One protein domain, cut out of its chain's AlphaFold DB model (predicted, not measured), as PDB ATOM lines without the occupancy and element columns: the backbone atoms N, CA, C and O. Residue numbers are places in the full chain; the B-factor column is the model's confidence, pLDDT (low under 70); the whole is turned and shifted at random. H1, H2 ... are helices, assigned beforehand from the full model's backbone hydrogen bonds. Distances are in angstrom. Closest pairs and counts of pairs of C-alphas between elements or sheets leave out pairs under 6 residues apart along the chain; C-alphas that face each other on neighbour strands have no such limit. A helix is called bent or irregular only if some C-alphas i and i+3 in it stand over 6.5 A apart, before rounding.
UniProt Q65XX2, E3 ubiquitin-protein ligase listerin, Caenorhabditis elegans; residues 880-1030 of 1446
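AT A GLANCE: This is residues 880 to 1030 of the 1446 residues of the protein "E3 ubiquitin-protein ligase listerin" of Caenorhabditis elegans (UniProt Q65XX2). Two long helices, H3 and H6, lie side by side; H4 crosses H6, with H7b beside H4. H2 crosses H3, and H1 packs on H3 at the end of the body away from H7b. The 151 printed residues hold seven named helices, H1 to H7 in chain order, and no named strand: all helix, compact, with a radius of gyration of the C-alphas of 15.5 A and spans of 43 by 41 by 23 A.

HOW THE PARTS SIT: The hub is H4, residues 948 to 971. Its residues 958 to 965 alone touch H6, residues 980 to 1002, at a steep tilt of 45 degrees, opposite ways; the closest C-alphas, of Ile 958 and Tyr 989, are 5.8 A apart. H7, residues 1007 to 1029, was assigned as one helix by its hydrogen bonds but is bent, with C-alphas 1015 and 1018 6.6 A apart, into H7a, residues 1007 to 1015, and H7b, residues 1018 to 1029. H7b touches H4 at a shallow tilt of 20 degrees, the same way, closest at the C-alphas of Thr 966 and Leu 1028, 5.8 A. H7a touches no helix. H3, residues 922 to 944, touches H6 at 4 degrees, a shallow tilt, the same way; the closest C-alphas, of Gly 940 and Ala 999, are 5.1 A apart. H3 is irregular, with C-alphas 937 and 940 9.0 A apart and a kink of 80 degrees near residue 938. H2, residues 895 to 906, touches H3 at a steep tilt of 53 degrees, closest at the C-alphas of Pro 895 and Cys 938, 5.5 A. H1, residues 880 to 888, touches residues 923 to 930 of H3 alone, closest at the C-alphas of Ile 888 and Ala 927, 5.9 A. H5, residues 975 to 978, touches H4 only at the corner, only just, with 3 pairs of C-alphas within 8 A. Each O i to N i+4 pair is within hydrogen-bond range in H1, H2, H6, H7a and H7b, against 14 of 19 in H3 and 18 of 20 in H4; H5 is too short for such a pair.

IN THESE COORDINATES: H1 begins at C-alpha 880, (354.063, 175.493, 255.436), and H7b ends at C-alpha 1029, (337.387, 207.880, 272.858). From first to last C-alpha H4 measures 34.8 A, H6 32.8 A and H3 32.2 A.

THE WHOLE: The C-alphas of Ser 920 and Ala 1004, the two farthest apart, are 43.2 A apart. The printed part has no cut, and the link from H2 to H3, 15 residues, is long. The mean pLDDT of the printed part is 84.1; residues 880 to 883, 909 to 913, 919 to 920 and 1003 to 1004 are under 70.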
ATOM      1  N   ASP A 880     355.432 175.033 255.131       67.25
ATOM      2  CA  ASP A 880     354.063 175.493 255.436       67.25
ATOM      3  C   ASP A 880     353.921 177.030 255.365       67.25
ATOM      4  O   ASP A 880     352.900 177.563 254.924       67.25
ATOM      5  N   MET A 881     354.969 177.767 255.743       66.14
ATOM      6  CA  MET A 881     354.949 179.232 255.765       66.14
ATOM      7  C   MET A 881     355.058 179.855 254.376       66.14
ATOM      8  O   MET A 881     354.426 180.882 254.134       66.14
ATOM      9  N   ASP A 882     355.804 179.229 253.461       68.56
ATOM     10  CA  ASP A 882     355.881 179.692 252.072       68.56
ATOM     11  C   ASP A 882     354.483 179.725 251.458       68.56
ATOM     12  O   ASP A 882     354.102 180.730 250.861       68.56
ATOM     13  N   THR A 883     353.689 178.678 251.710       69.20
ATOM     14  CA  THR A 883     352.312 178.545 251.213       69.20
ATOM     15  C   THR A 883     351.413 179.670 251.740       69.20
ATOM     16  O   THR A 883     350.697 180.301 250.966       69.20
ATOM     17  N   LYS A 884     351.506 179.998 253.039       73.02
ATOM     18  CA  LYS A 884     350.765 181.121 253.652       73.02
ATOM     19  C   LYS A 884     351.186 182.472 253.074       73.02
ATOM     20  O   LYS A 884     350.341 183.317 252.789       73.02
ATOM     21  N   ILE A 885     352.481 182.685 252.857       72.42
ATOM     22  CA  ILE A 885     352.979 183.907 252.217       72.42
ATOM     23  C   ILE A 885     352.467 184.003 250.771       72.42
ATOM     24  O   ILE A 885     352.108 185.098 250.336       72.42
ATOM     25  N   GLU A 886     352.370 182.891 250.027       73.33
ATOM     26  CA  GLU A 886     351.782 182.909 248.677       73.33
ATOM     27  C   GLU A 886     350.337 183.417 248.684       73.33
ATOM     28  O   GLU A 886     349.956 184.153 247.774       73.33
ATOM     29  N   THR A 887     349.561 183.078 249.716       75.26
ATOM     30  CA  THR A 887     348.183 183.555 249.890       75.26
ATOM     31  C   THR A 887     348.113 185.066 250.136       75.26
ATOM     32  O   THR A 887     347.259 185.723 249.546       75.26
ATOM     33  N   ILE A 888     349.018 185.648 250.942       76.31
ATOM     34  CA  ILE A 888     349.069 187.113 251.166       76.31
ATOM     35  C   ILE A 888     349.271 187.851 249.844       76.31
ATOM     36  O   ILE A 888     348.600 188.842 249.581       76.31
ATOM     37  N   TYR A 889     350.198 187.363 249.021       74.88
ATOM     38  CA  TYR A 889     350.627 188.010 247.778       74.88
ATOM     39  C   TYR A 889     349.846 187.528 246.544       74.88
ATOM     40  O   TYR A 889     350.327 187.613 245.406       74.88
ATOM     41  N   LEU A 890     348.661 186.957 246.760       75.16
ATOM     42  CA  LEU A 890     347.835 186.403 245.704       75.16
ATOM     43  C   LEU A 890     347.371 187.509 244.750       75.16
ATOM     44  O   LEU A 890     346.698 188.457 245.145       75.16
ATOM     45  N   LYS A 891     347.697 187.369 243.463       73.81
ATOM     46  CA  LYS A 891     347.211 188.289 242.431       73.81
ATOM     47  C   LYS A 891     345.787 187.918 242.033       73.81
ATOM     48  O   LYS A 891     345.548 186.804 241.567       73.81
ATOM     49  N   THR A 892     344.873 188.865 242.174       79.84
ATOM     50  CA  THR A 892     343.476 188.763 241.739       79.84
ATOM     51  C   THR A 892     343.128 189.909 240.796       79.84
ATOM     52  O   THR A 892     343.830 190.926 240.764       79.84
ATOM     53  N   ASP A 893     342.057 189.749 240.018       80.27
ATOM     54  CA  ASP A 893     341.613 190.772 239.066       80.27
ATOM     55  C   ASP A 893     340.931 191.940 239.787       80.27
ATOM     56  O   ASP A 893     341.015 193.091 239.351       80.27
ATOM     57  N   THR A 894     340.274 191.655 240.915       86.02
ATOM     58  CA  THR A 894     339.588 192.659 241.734       86.02
ATOM     59  C   THR A 894     339.995 192.569 243.209       86.02
ATOM     60  O   THR A 894     340.337 191.482 243.690       86.02
ATOM     61  N   PRO A 895     339.938 193.685 243.964       86.60
ATOM     62  CA  PRO A 895     340.121 193.652 245.414       86.60
ATOM     63  C   PRO A 895     339.105 192.742 246.116       86.60
ATOM     64  O   PRO A 895     339.459 192.080 247.082       86.60
ATOM     65  N   LEU A 896     337.865 192.659 245.620       88.33
ATOM     66  CA  LEU A 896     336.837 191.782 246.192       88.33
ATOM     67  C   LEU A 896     337.236 190.302 246.101       88.33
ATOM     68  O   LEU A 896     337.194 189.596 247.103       88.33
ATOM     69  N   GLU A 897     337.709 189.873 244.929       88.46
ATOM     70  CA  GLU A 897     338.208 188.511 244.709       88.46
ATOM     71  C   GLU A 897     339.411 188.188 245.614       88.46
ATOM     72  O   GLU A 897     339.553 187.059 246.076       88.46
ATOM     73  N   TYR A 898     340.274 189.173 245.898       87.75
ATOM     74  CA  TYR A 898     341.376 188.993 246.849       87.75
ATOM     75  C   TYR A 898     340.850 188.636 248.238       87.75
ATOM     76  O   TYR A 898     341.248 187.628 248.821       87.75
ATOM     77  N   VAL A 899     339.950 189.469 248.763       88.91
ATOM     78  CA  VAL A 899     339.416 189.317 250.119       88.91
ATOM     79  C   VAL A 899     338.658 187.985 250.237       88.91
ATOM     80  O   VAL A 899     338.820 187.291 251.239       88.91
ATOM     81  N   GLU A 900     337.920 187.583 249.197       88.08
ATOM     82  CA  GLU A 900     337.213 186.297 249.138       88.08
ATOM     83  C   GLU A 900     338.171 185.097 249.170       88.08
ATOM     84  O   GLU A 900     338.012 184.206 250.004       88.08
ATOM     85  N   LYS A 901     339.234 185.099 248.357       85.69
ATOM     86  CA  LYS A 901     340.219 184.002 248.362       85.69
ATOM     87  C   LYS A 901     341.006 183.907 249.668       85.69
ATOM     88  O   LYS A 901     341.328 182.806 250.112       85.69
ATOM     89  N   VAL A 902     341.324 185.040 250.300       84.25
ATOM     90  CA  VAL A 902     341.970 185.035 251.624       84.25
ATOM     91  C   VAL A 902     341.022 184.465 252.683       84.25
ATOM     92  O   VAL A 902     341.458 183.701 253.546       84.25
ATOM     93  N   PHE A 903     339.725 184.771 252.600       85.00
ATOM     94  CA  PHE A 903     338.716 184.154 253.458       85.00
ATOM     95  C   PHE A 903     338.628 182.636 253.249       85.00
ATOM     96  O   PHE A 903     338.710 181.894 254.227       85.00
ATOM     97  N   GLU A 904     338.545 182.156 252.007       84.82
ATOM     98  CA  GLU A 904     338.547 180.715 251.709       84.82
ATOM     99  C   GLU A 904     339.795 180.021 252.275       84.82
ATOM    100  O   GLU A 904     339.706 178.959 252.897       84.82
ATOM    101  N   ALA A 905     340.965 180.652 252.139       80.36
ATOM    102  CA  ALA A 905     342.210 180.141 252.701       80.36
ATOM    103  C   ALA A 905     342.195 180.097 254.240       80.36
ATOM    104  O   ALA A 905     342.751 179.167 254.832       80.36
ATOM    105  N   SER A 906     341.526 181.052 254.896       78.16
ATOM    106  CA  SER A 906     341.377 181.073 256.358       78.16
ATOM    107  C   SER A 906     340.545 179.904 256.906       78.16
ATOM    108  O   SER A 906     340.753 179.507 258.050       78.16
ATOM    109  N   GLN A 907     339.674 179.301 256.084       77.63
ATOM    110  CA  GLN A 907     338.876 178.126 256.459       77.63
ATOM    111  C   GLN A 907     339.605 176.781 256.278       77.63
ATOM    112  O   GLN A 907     339.117 175.748 256.739       77.63
ATOM    113  N   SER A 908     340.752 176.758 255.591       72.28
ATOM    114  CA  SER A 908     341.499 175.524 255.311       72.28
ATOM    115  C   SER A 908     342.243 174.975 256.545       72.28
ATOM    116  O   SER A 908     342.549 175.721 257.473       72.28
ATOM    117  N   GLU A 909     342.571 173.670 256.563       56.81
ATOM    118  CA  GLU A 909     343.309 173.025 257.676       56.81
ATOM    119  C   GLU A 909     344.668 173.699 257.969       56.81
ATOM    120  O   GLU A 909     345.111 173.710 259.118       56.81
ATOM    121  N   ASN A 910     345.287 174.341 256.969       56.11
ATOM    122  CA  ASN A 910     346.485 175.175 257.123       56.11
ATOM    123  C   ASN A 910     346.111 176.631 257.458       56.11
ATOM    124  O   ASN A 910     346.556 177.565 256.787       56.11
ATOM    125  N   SER A 911     345.272 176.813 258.485       60.74
ATOM    126  CA  SER A 911     344.570 178.066 258.789       60.74
ATOM    127  C   SER A 911     345.469 179.301 258.699       60.74
ATOM    128  O   SER A 911     346.509 179.394 259.363       60.74
ATOM    129  N   PHE A 912     345.029 180.264 257.900       65.02
ATOM    130  CA  PHE A 912     345.647 181.571 257.754       65.02
ATOM    131  C   PHE A 912     345.175 182.493 258.900       65.02
ATOM    132  O   PHE A 912     343.976 182.771 258.980       65.02
ATOM    133  N   PRO A 913     346.052 182.947 259.818       67.75
ATOM    134  CA  PRO A 913     345.633 183.637 261.039       67.75
ATOM    135  C   PRO A 913     345.277 185.109 260.775       67.75
ATOM    136  O   PRO A 913     346.073 186.018 261.010       67.75
ATOM    137  N   LEU A 914     344.063 185.362 260.283       80.00
ATOM    138  CA  LEU A 914     343.466 186.698 260.343       80.00
ATOM    139  C   LEU A 914     343.031 187.014 261.777       80.00
ATOM    140  O   LEU A 914     342.612 186.127 262.521       80.00
ATOM    141  N   PHE A 915     343.132 188.289 262.151       81.20
ATOM    142  CA  PHE A 915     342.737 188.817 263.460       81.20
ATOM    143  C   PHE A 915     343.514 188.235 264.657       81.20
ATOM    144  O   PHE A 915     343.054 188.303 265.794       81.20
ATOM    145  N   GLN A 916     344.702 187.673 264.409       75.35
ATOM    146  CA  GLN A 916     345.682 187.319 265.439       75.35
ATOM    147  C   GLN A 916     346.798 188.371 265.461       75.35
ATOM    148  O   GLN A 916     347.275 188.792 264.405       75.35
ATOM    149  N   PHE A 917     347.180 188.827 266.660       73.08
ATOM    150  CA  PHE A 917     348.037 190.008 266.860       73.08
ATOM    151  C   PHE A 917     349.299 189.700 267.681       73.08
ATOM    152  O   PHE A 917     349.674 190.457 268.578       73.08
ATOM    153  N   ASP A 918     349.960 188.574 267.407       70.60
ATOM    154  CA  ASP A 918     351.216 188.230 268.074       70.60
ATOM    155  C   ASP A 918     352.359 189.127 267.561       70.60
ATOM    156  O   ASP A 918     352.758 189.069 266.395       70.60
ATOM    157  N   GLN A 919     352.914 189.974 268.435       64.79
ATOM    158  CA  GLN A 919     354.038 190.859 268.093       64.79
ATOM    159  C   GLN A 919     355.275 190.099 267.600       64.79
ATOM    160  O   GLN A 919     356.048 190.642 266.811       64.79
ATOM    161  N   SER A 920     355.466 188.847 268.028       67.25
ATOM    162  CA  SER A 920     356.612 188.043 267.596       67.25
ATOM    163  C   SER A 920     356.494 187.573 266.140       67.25
ATOM    164  O   SER A 920     357.491 187.185 265.528       67.25
ATOM    165  N   LYS A 921     355.298 187.659 265.540       75.11
ATOM    166  CA  LYS A 921     354.996 187.088 264.226       75.11
ATOM    167  C   LYS A 921     354.710 188.164 263.179       75.11
ATOM    168  O   LYS A 921     353.567 188.464 262.842       75.11
ATOM    169  N   LYS A 922     355.775 188.696 262.569       73.14
ATOM    170  CA  LYS A 922     355.697 189.735 261.517       73.14
ATOM    171  C   LYS A 922     354.755 189.384 260.353       73.14
ATOM    172  O   LYS A 922     354.115 190.272 259.797       73.14
ATOM    173  N   TYR A 923     354.649 188.105 259.985       74.43
ATOM    174  CA  TYR A 923     353.781 187.675 258.885       74.43
ATOM    175  C   TYR A 923     352.283 187.880 259.185       74.43
ATOM    176  O   TYR A 923     351.519 188.147 258.260       74.43
ATOM    177  N   GLU A 924     351.860 187.792 260.453       79.52
ATOM    178  CA  GLU A 924     350.456 187.982 260.855       79.52
ATOM    179  C   GLU A 924     350.057 189.449 260.703       79.52
ATOM    180  O   GLU A 924     349.010 189.762 260.137       79.52
ATOM    181  N   TRP A 925     350.935 190.370 261.103       80.93
ATOM    182  CA  TRP A 925     350.740 191.798 260.854       80.93
ATOM    183  C   TRP A 925     350.636 192.103 259.363       80.93
ATOM    184  O   TRP A 925     349.779 192.889 258.954       80.93
ATOM    185  N   LEU A 926     351.476 191.461 258.543       78.14
ATOM    186  CA  LEU A 926     351.498 191.695 257.098       78.14
ATOM    187  C   LEU A 926     350.181 191.247 256.482       78.14
ATOM    188  O   LEU A 926     349.592 191.993 255.701       78.14
ATOM    189  N   ALA A 927     349.710 190.064 256.875       80.60
ATOM    190  CA  ALA A 927     348.425 189.531 256.463       80.60
ATOM    191  C   ALA A 927     347.272 190.475 256.836       80.60
ATOM    192  O   ALA A 927     346.496 190.859 255.964       80.60
ATOM    193  N   ASN A 928     347.196 190.912 258.097       86.44
ATOM    194  CA  ASN A 928     346.113 191.770 258.585       86.44
ATOM    195  C   ASN A 928     346.105 193.163 257.923       86.44
ATOM    196  O   ASN A 928     345.057 193.623 257.467       86.44
ATOM    197  N   LEU A 929     347.266 193.821 257.813       86.07
ATOM    198  CA  LEU A 929     347.381 195.135 257.164       86.07
ATOM    199  C   LEU A 929     347.072 195.061 255.665       86.07
ATOM    200  O   LEU A 929     346.402 195.936 255.115       86.07
ATOM    201  N   THR A 930     347.543 194.008 255.000       82.22
ATOM    202  CA  THR A 930     347.269 193.772 253.581       82.22
ATOM    203  C   THR A 930     345.779 193.539 253.349       82.22
ATOM    204  O   THR A 930     345.178 194.185 252.487       82.22
ATOM    205  N   PHE A 931     345.169 192.683 254.169       87.59
ATOM    206  CA  PHE A 931     343.750 192.366 254.105       87.59
ATOM    207  C   PHE A 931     342.872 193.611 254.265       87.59
ATOM    208  O   PHE A 931     342.043 193.880 253.397       87.59
ATOM    209  N   VAL A 932     343.087 194.427 255.307       89.78
ATOM    210  CA  VAL A 932     342.261 195.629 255.527       89.78
ATOM    211  C   VAL A 932     342.450 196.673 254.425       89.78
ATOM    212  O   VAL A 932     341.479 197.290 254.001       89.78
ATOM    213  N   LYS A 933     343.665 196.848 253.887       88.49
ATOM    214  CA  LYS A 933     343.898 197.775 252.766       88.49
ATOM    215  C   LYS A 933     343.158 197.343 251.507       88.49
ATOM    216  O   LYS A 933     342.527 198.173 250.854       88.49
ATOM    217  N   ARG A 934     343.200 196.047 251.182       87.61
ATOM    218  CA  ARG A 934     342.423 195.476 250.072       87.61
ATOM    219  C   ARG A 934     340.926 195.611 250.319       87.61
ATOM    220  O   ARG A 934     340.200 195.983 249.404       87.61
ATOM    221  N   PHE A 935     340.486 195.450 251.559       90.08
ATOM    222  CA  PHE A 935     339.091 195.651 251.925       90.08
ATOM    223  C   PHE A 935     338.643 197.122 251.776       90.08
ATOM    224  O   PHE A 935     337.591 197.395 251.201       90.08
ATOM    225  N   ILE A 936     339.466 198.096 252.174       90.46
ATOM    226  CA  ILE A 936     339.184 199.523 251.928       90.46
ATOM    227  C   ILE A 936     339.031 199.801 250.424       90.46
ATOM    228  O   ILE A 936     338.144 200.560 250.037       90.46
ATOM    229  N   GLN A 937     339.846 199.164 249.570       87.38
ATOM    230  CA  GLN A 937     339.723 199.280 248.111       87.38
ATOM    231  C   GLN A 937     338.420 198.678 247.565       87.38
ATOM    232  O   GLN A 937     337.875 199.230 246.612       87.38
ATOM    233  N   CYS A 938     337.909 197.584 248.148       87.57
ATOM    234  CA  CYS A 938     336.582 197.055 247.806       87.57
ATOM    235  C   CYS A 938     335.482 198.090 248.082       87.57
ATOM    236  O   CYS A 938     334.488 198.167 247.358       87.57
ATOM    237  N   GLY A 939     335.630 198.867 249.161       86.93
ATOM    238  CA  GLY A 939     334.604 199.789 249.631       86.93
ATOM    239  C   GLY A 939     333.246 199.089 249.753       86.93
ATOM    240  O   GLY A 939     333.147 197.970 250.251       86.93
ATOM    241  N   GLY A 940     332.185 199.724 249.250       86.51
ATOM    242  CA  GLY A 940     330.837 199.153 249.306       86.51
ATOM    243  C   GLY A 940     330.572 197.979 248.355       86.51
ATOM    244  O   GLY A 940     329.462 197.452 248.366       86.51
ATOM    245  N   GLU A 941     331.527 197.550 247.521       87.01
ATOM    246  CA  GLU A 941     331.346 196.345 246.693       87.01
ATOM    247  C   GLU A 941     331.161 195.082 247.541       87.01
ATOM    248  O   GLU A 941     330.464 194.168 247.106       87.01
ATOM    249  N   ILE A 942     331.675 195.071 248.778       87.60
ATOM    250  CA  ILE A 942     331.498 193.957 249.720       87.60
ATOM    251  C   ILE A 942     330.021 193.624 249.977       87.60
ATOM    252  O   ILE A 942     329.664 192.463 250.143       87.60
ATOM    253  N   PHE A 943     329.129 194.621 249.923       88.23
ATOM    254  CA  PHE A 943     327.690 194.418 250.118       88.23
ATOM    255  C   PHE A 943     327.020 193.661 248.962       88.23
ATOM    256  O   PHE A 943     325.851 193.297 249.070       88.23
ATOM    257  N   ARG A 944     327.727 193.443 247.846       84.52
ATOM    258  CA  ARG A 944     327.252 192.660 246.693       84.52
ATOM    259  C   ARG A 944     327.795 191.232 246.670       84.52
ATOM    260  O   ARG A 944     327.448 190.500 245.749       84.52
ATOM    261  N   ALA A 945     328.639 190.853 247.627       84.69
ATOM    262  CA  ALA A 945     329.164 189.497 247.703       84.69
ATOM    263  C   ALA A 945     328.017 188.491 247.908       84.69
ATOM    264  O   ALA A 945     327.194 188.659 248.807       84.69
ATOM    265  N   GLU A 946     327.953 187.461 247.059       80.74
ATOM    266  CA  GLU A 946     326.901 186.434 247.128       80.74
ATOM    267  C   GLU A 946     327.094 185.496 248.329       80.74
ATOM    268  O   GLU A 946     326.123 185.007 248.908       80.74
ATOM    269  N   ASN A 947     328.349 185.268 248.726       87.25
ATOM    270  CA  ASN A 947     328.698 184.462 249.886       87.25
ATOM    271  C   ASN A 947     328.471 185.258 251.185       87.25
ATOM    272  O   ASN A 947     329.264 186.129 251.550       87.25
ATOM    273  N   LEU A 948     327.378 184.942 251.888       84.76
ATOM    274  CA  LEU A 948     327.009 185.595 253.146       84.76
ATOM    275  C   LEU A 948     328.031 185.337 254.259       84.76
ATOM    276  O   LEU A 948     328.386 186.270 254.965       84.76
ATOM    277  N   GLU A 949     328.567 184.118 254.383       86.37
ATOM    278  CA  GLU A 949     329.563 183.803 255.420       86.37
ATOM    279  C   GLU A 949     330.840 184.631 255.244       86.37
ATOM    280  O   GLU A 949     331.384 185.158 256.212       86.37
ATOM    281  N   PHE A 950     331.290 184.791 253.997       88.25
ATOM    282  CA  PHE A 950     332.422 185.648 253.637       88.25
ATOM    283  C   PHE A 950     332.176 187.115 254.008       88.25
ATOM    284  O   PHE A 950     333.017 187.782 254.624       88.25
ATOM    285  N   ARG A 951     331.006 187.628 253.622       87.99
ATOM    286  CA  ARG A 951     330.610 189.006 253.898       87.99
ATOM    287  C   ARG A 951     330.505 189.258 255.404       87.99
ATOM    288  O   ARG A 951     331.018 190.256 255.897       87.99
ATOM    289  N   ASP A 952     329.913 188.339 256.150       87.92
ATOM    290  CA  ASP A 952     329.728 188.507 257.588       87.92
ATOM    291  C   ASP A 952     331.068 188.383 258.328       87.92
ATOM    292  O   ASP A 952     331.363 189.183 259.216       87.92
ATOM    293  N   PHE A 953     331.942 187.460 257.905       87.59
ATOM    294  CA  PHE A 953     333.310 187.335 258.415       87.59
ATOM    295  C   PHE A 953     334.122 188.624 258.227       87.59
ATOM    296  O   PHE A 953     334.753 189.111 259.167       87.59
ATOM    297  N   THR A 954     334.093 189.202 257.023       87.72
ATOM    298  CA  THR A 954     334.833 190.435 256.714       87.72
ATOM    299  C   THR A 954     334.333 191.616 257.542       87.72
ATOM    300  O   THR A 954     335.143 192.318 258.155       87.72
ATOM    301  N   LEU A 955     333.014 191.809 257.634       91.13
ATOM    302  CA  LEU A 955     332.412 192.890 258.423       91.13
ATOM    303  C   LEU A 955     332.634 192.699 259.936       91.13
ATOM    304  O   LEU A 955     332.955 193.667 260.634       91.13
ATOM    305  N   CYS A 956     332.568 191.463 260.448       90.38
ATOM    306  CA  CYS A 956     332.911 191.137 261.840       90.38
ATOM    307  C   CYS A 956     334.392 191.388 262.164       90.38
ATOM    308  O   CYS A 956     334.736 191.642 263.322       90.38
ATOM    309  N   GLY A 957     335.271 191.383 261.158       89.83
ATOM    310  CA  GLY A 957     336.672 191.769 261.313       89.83
ATOM    311  C   GLY A 957     336.847 193.186 261.868       89.83
ATOM    312  O   GLY A 957     337.723 193.412 262.700       89.83
ATOM    313  N   ILE A 958     335.964 194.121 261.489       93.55
ATOM    314  CA  ILE A 958     335.963 195.491 262.028       93.55
ATOM    315  C   ILE A 958     335.712 195.457 263.536       93.55
ATOM    316  O   ILE A 958     336.465 196.043 264.308       93.55
ATOM    317  N   ILE A 959     334.681 194.726 263.958       92.86
ATOM    318  CA  ILE A 959     334.310 194.583 265.367       92.86
ATOM    319  C   ILE A 959     335.459 193.947 266.156       92.86
ATOM    320  O   ILE A 959     335.869 194.495 267.171       92.86
ATOM    321  N   THR A 960     336.017 192.846 265.650       92.26
ATOM    322  CA  THR A 960     337.080 192.072 266.313       92.26
ATOM    323  C   THR A 960     338.326 192.918 266.581       92.26
ATOM    324  O   THR A 960     338.885 192.890 267.678       92.26
ATOM    325  N   VAL A 961     338.758 193.707 265.591       93.07
ATOM    326  CA  VAL A 961     339.944 194.564 265.731       93.07
ATOM    327  C   VAL A 961     339.681 195.718 266.689       93.07
ATOM    328  O   VAL A 961     340.536 196.017 267.523       93.07
ATOM    329  N   LEU A 962     338.520 196.373 266.590       94.25
ATOM    330  CA  LEU A 962     338.186 197.493 267.472       94.25
ATOM    331  C   LEU A 962     338.013 197.047 268.927       94.25
ATOM    332  O   LEU A 962     338.466 197.761 269.821       94.25
ATOM    333  N   ASP A 963     337.421 195.876 269.157       91.36
ATOM    334  CA  ASP A 963     337.292 195.251 270.476       91.36
ATOM    335  C   ASP A 963     338.674 194.978 271.082       91.36
ATOM    336  O   ASP A 963     339.048 195.573 272.090       91.36
ATOM    337  N   THR A 964     339.516 194.238 270.356       90.20
ATOM    338  CA  THR A 964     340.878 193.914 270.809       90.20
ATOM    339  C   THR A 964     341.724 195.166 271.068       90.20
ATOM    340  O   THR A 964     342.458 195.247 272.051       90.20
ATOM    341  N   SER A 965     341.621 196.174 270.196       91.83
ATOM    342  CA  SER A 965     342.334 197.449 270.366       91.83
ATOM    343  C   SER A 965     341.865 198.200 271.612       91.83
ATOM    344  O   SER A 965     342.666 198.847 272.286       91.83
ATOM    345  N   THR A 966     340.566 198.126 271.901       88.79
ATOM    346  CA  THR A 966     339.963 198.748 273.077       88.79
ATOM    347  C   THR A 966     340.494 198.100 274.350       88.79
ATOM    348  O   THR A 966     340.971 198.826 275.219       88.79
ATOM    349  N   ASP A 967     340.486 196.769 274.432       86.60
ATOM    350  CA  ASP A 967     340.984 196.025 275.596       86.60
ATOM    351  C   ASP A 967     342.457 196.352 275.890       86.60
ATOM    352  O   ASP A 967     342.817 196.723 277.007       86.60
ATOM    353  N   ILE A 968     343.301 196.340 274.853       87.75
ATOM    354  CA  ILE A 968     344.733 196.654 274.977       87.75
ATOM    355  C   ILE A 968     344.968 198.089 275.479       87.75
ATOM    356  O   ILE A 968     345.858 198.334 276.299       87.75
ATOM    357  N   LEU A 969     344.196 199.061 274.984       86.23
ATOM    358  CA  LEU A 969     344.343 200.463 275.386       86.23
ATOM    359  C   LEU A 969     343.791 200.755 276.783       86.23
ATOM    360  O   LEU A 969     344.275 201.680 277.440       86.23
ATOM    361  N   ILE A 970     342.780 200.003 277.226       78.87
ATOM    362  CA  ILE A 970     342.264 200.092 278.596       78.87
ATOM    363  C   ILE A 970     343.351 199.657 279.584       78.87
ATOM    364  O   ILE A 970     343.593 200.365 280.563       78.87
ATOM    365  N   ASP A 971     344.041 198.551 279.293       79.80
ATOM    366  CA  ASP A 971     345.108 198.018 280.146       79.80
ATOM    367  C   ASP A 971     346.384 198.870 280.102       79.80
ATOM    368  O   ASP A 971     347.028 199.102 281.130       79.80
ATOM    369  N   SER A 972     346.753 199.366 278.918       83.99
ATOM    370  CA  SER A 972     347.916 200.231 278.732       83.99
ATOM    371  C   SER A 972     347.602 201.380 277.760       83.99
ATOM    372  O   SER A 972     347.667 201.219 276.536       83.99
ATOM    373  N   PRO A 973     347.331 202.594 278.284       79.77
ATOM    374  CA  PRO A 973     347.026 203.776 277.471       79.77
ATOM    375  C   PRO A 973     348.160 204.231 276.538       79.77
ATOM    376  O   PRO A 973     347.955 205.098 275.689       79.77
ATOM    377  N   HIS A 974     349.376 203.707 276.712       83.28
ATOM    378  CA  HIS A 974     350.543 203.992 275.868       83.28
ATOM    379  C   HIS A 974     350.832 202.876 274.848       83.28
ATOM    380  O   HIS A 974     351.773 203.004 274.064       83.28
ATOM    381  N   SER A 975     349.999 201.830 274.783       85.27
ATOM    382  CA  SER A 975     350.206 200.678 273.893       85.27
ATOM    383  C   SER A 975     350.374 201.046 272.425       85.27
ATOM    384  O   SER A 975     351.137 200.398 271.727       85.27
ATOM    385  N   PHE A 976     349.686 202.078 271.931       88.91
ATOM    386  CA  PHE A 976     349.797 202.481 270.523       88.91
ATOM    387  C   PHE A 976     351.154 203.104 270.190       88.91
ATOM    388  O   PHE A 976     351.745 202.759 269.172       88.91
ATOM    389  N   SER A 977     351.714 203.914 271.095       81.45
ATOM    390  CA  SER A 977     353.085 204.415 270.930       81.45
ATOM    391  C   SER A 977     354.131 203.302 271.021       81.45
ATOM    392  O   SER A 977     355.179 203.404 270.391       81.45
ATOM    393  N   GLU A 978     353.854 202.245 271.789       83.85
ATOM    394  CA  GLU A 978     354.735 201.078 271.930       83.85
ATOM    395  C   GLU A 978     354.565 200.062 270.785       83.85
ATOM    396  O   GLU A 978     355.503 199.335 270.468       83.85
ATOM    397  N   ASN A 979     353.390 200.027 270.151       86.91
ATOM    398  CA  ASN A 979     353.028 199.117 269.069       86.91
ATOM    399  C   ASN A 979     352.353 199.881 267.909       86.91
ATOM    400  O   ASN A 979     351.122 199.863 267.775       86.91
ATOM    401  N   PRO A 980     353.143 200.522 267.031       87.23
ATOM    402  CA  PRO A 980     352.604 201.330 265.941       87.23
ATOM    403  C   PRO A 980     351.892 200.491 264.869       87.23
ATOM    404  O   PRO A 980     351.042 201.016 264.154       87.23
ATOM    405  N   LEU A 981     352.183 199.189 264.753       87.00
ATOM    406  CA  LEU A 981     351.457 198.292 263.842       87.00
ATOM    407  C   LEU A 981     350.015 198.064 264.302       87.00
ATOM    408  O   LEU A 981     349.109 198.044 263.467       87.00
ATOM    409  N   LEU A 982     349.795 197.952 265.616       88.28
ATOM    410  CA  LEU A 982     348.446 197.913 266.174       88.28
ATOM    411  C   LEU A 982     347.721 199.234 265.912       88.28
ATOM    412  O   LEU A 982     346.607 199.206 265.399       88.28
ATOM    413  N   GLU A 983     348.371 200.377 266.160       91.15
ATOM    414  CA  GLU A 983     347.780 201.685 265.857       91.15
ATOM    415  C   GLU A 983     347.416 201.817 264.367       91.15
ATOM    416  O   GLU A 983     346.318 202.275 264.033       91.15
ATOM    417  N   ALA A 984     348.300 201.382 263.463       90.29
ATOM    418  CA  ALA A 984     348.055 201.377 262.022       90.29
ATOM    419  C   ALA A 984     346.824 200.542 261.665       90.29
ATOM    420  O   ALA A 984     345.972 200.981 260.889       90.29
ATOM    421  N   LEU A 985     346.725 199.346 262.247       90.60
ATOM    422  CA  LEU A 985     345.626 198.430 262.007       90.60
ATOM    423  C   LEU A 985     344.304 199.029 262.496       90.60
ATOM    424  O   LEU A 985     343.369 199.153 261.707       90.60
ATOM    425  N   THR A 986     344.240 199.484 263.752       94.12
ATOM    426  CA  THR A 986     343.050 200.140 264.315       94.12
ATOM    427  C   THR A 986     342.635 201.344 263.468       94.12
ATOM    428  O   THR A 986     341.454 201.512 263.163       94.12
ATOM    429  N   THR A 987     343.604 202.154 263.031       94.66
ATOM    430  CA  THR A 987     343.370 203.308 262.150       94.66
ATOM    431  C   THR A 987     342.709 202.887 260.839       94.66
ATOM    432  O   THR A 987     341.683 203.449 260.465       94.66
ATOM    433  N   LEU A 988     343.258 201.885 260.149       93.83
ATOM    434  CA  LEU A 988     342.724 201.408 258.870       93.83
ATOM    435  C   LEU A 988     341.307 200.837 259.017       93.83
ATOM    436  O   LEU A 988     340.463 201.080 258.160       93.83
ATOM    437  N   TYR A 989     341.004 200.143 260.116       95.39
ATOM    438  CA  TYR A 989     339.647 199.650 260.376       95.39
ATOM    439  C   TYR A 989     338.645 200.768 260.705       95.39
ATOM    440  O   TYR A 989     337.482 200.679 260.305       95.39
ATOM    441  N   LEU A 990     339.079 201.850 261.362       95.70
ATOM    442  CA  LEU A 990     338.257 203.055 261.528       95.70
ATOM    443  C   LEU A 990     337.996 203.748 260.181       95.70
ATOM    444  O   LEU A 990     336.862 204.144 259.910       95.70
ATOM    445  N   GLU A 991     339.003 203.844 259.306       92.96
ATOM    446  CA  GLU A 991     338.815 204.365 257.943       92.96
ATOM    447  C   GLU A 991     337.866 203.494 257.126       92.96
ATOM    448  O   GLU A 991     336.970 204.014 256.462       92.96
ATOM    449  N   LEU A 992     338.017 202.173 257.208       93.78
ATOM    450  CA  LEU A 992     337.128 201.220 256.558       93.78
ATOM    451  C   LEU A 992     335.678 201.424 257.010       93.78
ATOM    452  O   LEU A 992     334.785 201.492 256.169       93.78
ATOM    453  N   PHE A 993     335.438 201.595 258.314       94.83
ATOM    454  CA  PHE A 993     334.106 201.913 258.830       94.83
ATOM    455  C   PHE A 993     333.533 203.196 258.208       94.83
ATOM    456  O   PHE A 993     332.372 203.217 257.784       94.83
ATOM    457  N   VAL A 994     334.340 204.259 258.105       92.03
ATOM    458  CA  VAL A 994     333.918 205.524 257.483       92.03
ATOM    459  C   VAL A 994     333.606 205.331 255.993       92.03
ATOM    460  O   VAL A 994     332.562 205.792 255.530       92.03
ATOM    461  N   VAL A 995     334.460 204.613 255.256       90.93
ATOM    462  CA  VAL A 995     334.283 204.312 253.824       90.93
ATOM    463  C   VAL A 995     333.013 203.499 253.577       90.93
ATOM    464  O   VAL A 995     332.221 203.854 252.703       90.93
ATOM    465  N   LEU A 996     332.777 202.440 254.355       92.05
ATOM    466  CA  LEU A 996     331.581 201.605 254.223       92.05
ATOM    467  C   LEU A 996     330.309 202.380 254.574       92.05
ATOM    468  O   LEU A 996     329.310 202.267 253.866       92.05
ATOM    469  N   THR A 997     330.359 203.233 255.599       90.70
ATOM    470  CA  THR A 997     329.214 204.074 255.978       90.70
ATOM    471  C   THR A 997     328.894 205.147 254.932       90.70
ATOM    472  O   THR A 997     327.732 205.501 254.735       90.70
ATOM    473  N   ASP A 998     329.896 205.701 254.251       86.73
ATOM    474  CA  ASP A 998     329.666 206.612 253.123       86.73
ATOM    475  C   ASP A 998     329.137 205.855 251.894       86.73
ATOM    476  O   ASP A 998     328.218 206.329 251.220       86.73
ATOM    477  N   ALA A 999     329.638 204.641 251.642       86.26
ATOM    478  CA  ALA A 999     329.158 203.801 250.553       86.26
ATOM    479  C   ALA A 999     327.671 203.449 250.716       86.26
ATOM    480  O   ALA A 999     326.902 203.655 249.772       86.26
ATOM    481  N   THR A1000     327.231 203.009 251.903       85.39
ATOM    482  CA  THR A1000     325.811 202.692 252.165       85.39
ATOM    483  C   THR A1000     324.888 203.894 251.964       85.39
ATOM    484  O   THR A1000     323.751 203.718 251.531       85.39
ATOM    485  N   LYS A1001     325.375 205.123 252.185       81.62
ATOM    486  CA  LYS A1001     324.615 206.359 251.924       81.62
ATOM    487  C   LYS A1001     324.497 206.711 250.437       81.62
ATOM    488  O   LYS A1001     323.531 207.368 250.054       81.62
ATOM    489  N   ARG A1002     325.474 206.333 249.603       80.17
ATOM    490  CA  ARG A1002     325.520 206.679 248.164       80.17
ATOM    491  C   ARG A1002     324.958 205.594 247.241       80.17
ATOM    492  O   ARG A1002     324.613 205.900 246.099       80.17
ATOM    493  N   GLY A1003     324.948 204.336 247.680       66.62
ATOM    494  CA  GLY A1003     324.776 203.175 246.805       66.62
ATOM    495  C   GLY A1003     323.355 202.618 246.687       66.62
ATOM    496  O   GLY A1003     322.518 202.767 247.568       66.62
ATOM    497  N   ALA A1004     323.114 201.908 245.579       65.15
ATOM    498  CA  ALA A1004     321.943 201.059 245.351       65.15
ATOM    499  C   ALA A1004     322.279 199.603 245.725       65.15
ATOM    500  O   ALA A1004     322.562 198.778 244.852       65.15
ATOM    501  N   TYR A1005     322.340 199.316 247.027       79.18
ATOM    502  CA  TYR A1005     322.514 197.962 247.569       79.18
ATOM    503  C   TYR A1005     321.157 197.346 247.927       79.18
ATOM    504  O   TYR A1005     320.139 198.040 247.921       79.18
ATOM    505  N   SER A1006     321.123 196.041 248.207       75.47
ATOM    506  CA  SER A1006     319.894 195.397 248.678       75.47
ATOM    507  C   SER A1006     319.468 195.994 250.022       75.47
ATOM    508  O   SER A1006     320.309 196.216 250.893       75.47
ATOM    509  N   GLU A1007     318.165 196.247 250.183       77.17
ATOM    510  CA  GLU A1007     317.576 196.817 251.408       77.17
ATOM    511  C   GLU A1007     318.013 196.020 252.644       77.17
ATOM    512  O   GLU A1007     318.515 196.603 253.596       77.17
ATOM    513  N   GLN A1008     318.015 194.687 252.539       81.58
ATOM    514  CA  GLN A1008     318.500 193.775 253.575       81.58
ATOM    515  C   GLN A1008     319.955 194.034 254.007       81.58
ATOM    516  O   GLN A1008     320.244 194.001 255.196       81.58
ATOM    517  N   SER A1009     320.885 194.298 253.080       81.63
ATOM    518  CA  SER A1009     322.298 194.525 253.449       81.63
ATOM    519  C   SER A1009     322.491 195.874 254.137       81.63
ATOM    520  O   SER A1009     323.331 196.016 255.022       81.63
ATOM    521  N   VAL A1010     321.714 196.879 253.721       82.75
ATOM    522  CA  VAL A1010     321.723 198.206 254.344       82.75
ATOM    523  C   VAL A1010     321.085 198.145 255.733       82.75
ATOM    524  O   VAL A1010     321.618 198.745 256.664       82.75
ATOM    525  N   GLU A1011     319.986 197.405 255.888       85.15
ATOM    526  CA  GLU A1011     319.358 197.127 257.183       85.15
ATOM    527  C   GLU A1011     320.331 196.411 258.119       85.15
ATOM    528  O   GLU A1011     320.604 196.917 259.199       85.15
ATOM    529  N   GLU A1012     320.951 195.316 257.685       86.96
ATOM    530  CA  GLU A1012     321.907 194.560 258.499       86.96
ATOM    531  C   GLU A1012     323.113 195.412 258.938       86.96
ATOM    532  O   GLU A1012     323.503 195.404 260.110       86.96
ATOM    533  N   TRP A1013     323.672 196.217 258.028       90.51
ATOM    534  CA  TRP A1013     324.729 197.178 258.357       90.51
ATOM    535  C   TRP A1013     324.291 198.186 259.425       90.51
ATOM    536  O   TRP A1013     325.049 198.469 260.359       90.51
ATOM    537  N   ASN A1014     323.084 198.735 259.298       88.39
ATOM    538  CA  ASN A1014     322.573 199.769 260.194       88.39
ATOM    539  C   ASN A1014     322.063 199.215 261.534       88.39
ATOM    540  O   ASN A1014     322.159 199.914 262.542       88.39
ATOM    541  N   GLU A1015     321.537 197.990 261.565       87.56
ATOM    542  CA  GLU A1015     320.935 197.378 262.755       87.56
ATOM    543  C   GLU A1015     321.935 196.574 263.593       87.56
ATOM    544  O   GLU A1015     321.827 196.574 264.820       87.56
ATOM    545  N   PHE A1016     322.924 195.921 262.974       88.87
ATOM    546  CA  PHE A1016     323.874 195.055 263.684       88.87
ATOM    547  C   PHE A1016     325.278 195.666 263.793       88.87
ATOM    548  O   PHE A1016     325.781 195.902 264.898       88.87
ATOM    549  N   TYR A1017     325.917 195.957 262.656       92.29
ATOM    550  CA  TYR A1017     327.327 196.360 262.635       92.29
ATOM    551  C   TYR A1017     327.531 197.785 263.156       92.29
ATOM    552  O   TYR A1017     328.353 198.015 264.043       92.29
ATOM    553  N   THR A1018     326.752 198.742 262.649       92.21
ATOM    554  CA  THR A1018     326.889 200.167 262.983       92.21
ATOM    555  C   THR A1018     326.742 200.441 264.489       92.21
ATOM    556  O   THR A1018     327.639 201.071 265.056       92.21
ATOM    557  N   PRO A1019     325.704 199.946 265.200       90.76
ATOM    558  CA  PRO A1019     325.561 200.189 266.639       90.76
ATOM    559  C   PRO A1019     326.699 199.567 267.462       90.76
ATOM    560  O   PRO A1019     327.181 200.169 268.429       90.76
ATOM    561  N   THR A1020     327.169 198.388 267.052       91.41
ATOM    562  CA  THR A1020     328.289 197.694 267.697       91.41
ATOM    563  C   THR A1020     329.590 198.478 267.523       91.41
ATOM    564  O   THR A1020     330.262 198.790 268.504       91.41
ATOM    565  N   ILE A1021     329.905 198.912 266.300       94.00
ATOM    566  CA  ILE A1021     331.097 199.723 266.007       94.00
ATOM    567  C   ILE A1021     331.044 201.069 266.740       94.00
ATOM    568  O   ILE A1021     332.040 201.487 267.330       94.00
ATOM    569  N   HIS A1022     329.880 201.726 266.788       94.27
ATOM    570  CA  HIS A1022     329.718 202.966 267.551       94.27
ATOM    571  C   HIS A1022     330.064 202.785 269.036       94.27
ATOM    572  O   HIS A1022     330.674 203.671 269.633       94.27
ATOM    573  N   THR A1023     329.706 201.637 269.623       91.77
ATOM    574  CA  THR A1023     330.039 201.296 271.016       91.77
ATOM    575  C   THR A1023     331.554 201.319 271.228       91.77
ATOM    576  O   THR A1023     332.040 201.984 272.147       91.77
ATOM    577  N   TYR A1024     332.314 200.684 270.331       92.73
ATOM    578  CA  TYR A1024     333.776 200.672 270.393       92.73
ATOM    579  C   TYR A1024     334.405 202.034 270.105       92.73
ATOM    580  O   TYR A1024     335.327 202.421 270.812       92.73
ATOM    581  N   CYS A1025     333.876 202.822 269.166       94.60
ATOM    582  CA  CYS A1025     334.352 204.192 268.939       94.60
ATOM    583  C   CYS A1025     334.269 205.052 270.215       94.60
ATOM    584  O   CYS A1025     335.185 205.820 270.511       94.60
ATOM    585  N   ILE A1026     333.197 204.908 271.005       93.23
ATOM    586  CA  ILE A1026     333.049 205.616 272.286       93.23
ATOM    587  C   ILE A1026     333.994 205.062 273.361       93.23
ATOM    588  O   ILE A1026     334.516 205.836 274.164       93.23
ATOM    589  N   ARG A1027     334.261 203.750 273.380       90.42
ATOM    590  CA  ARG A1027     335.271 203.174 274.285       90.42
ATOM    591  C   ARG A1027     336.684 203.645 273.926       90.42
ATOM    592  O   ARG A1027     337.400 204.101 274.810       90.42
ATOM    593  N   LEU A1028     337.042 203.664 272.642       92.92
ATOM    594  CA  LEU A1028     338.308 204.212 272.145       92.92
ATOM    595  C   LEU A1028     338.457 205.699 272.477       92.92
ATOM    596  O   LEU A1028     339.528 206.121 272.906       92.92
ATOM    597  N   PHE A1029     337.385 206.492 272.383       93.40
ATOM    598  CA  PHE A1029     337.387 207.880 272.858       93.40
ATOM    599  C   PHE A1029     337.848 208.003 274.319       93.40
ATOM    600  O   PHE A1029     338.575 208.943 274.643       93.40
ATOM    601  N   ARG A1030     337.498 207.044 275.191       88.49
ATOM    602  CA  ARG A1030     337.907 207.086 276.604       88.49
ATOM    603  C   ARG A1030     339.412 206.948 276.820       88.49
ATOM    604  O   ARG A1030     339.911 207.297 277.886       88.49
TER     605      ARG A1030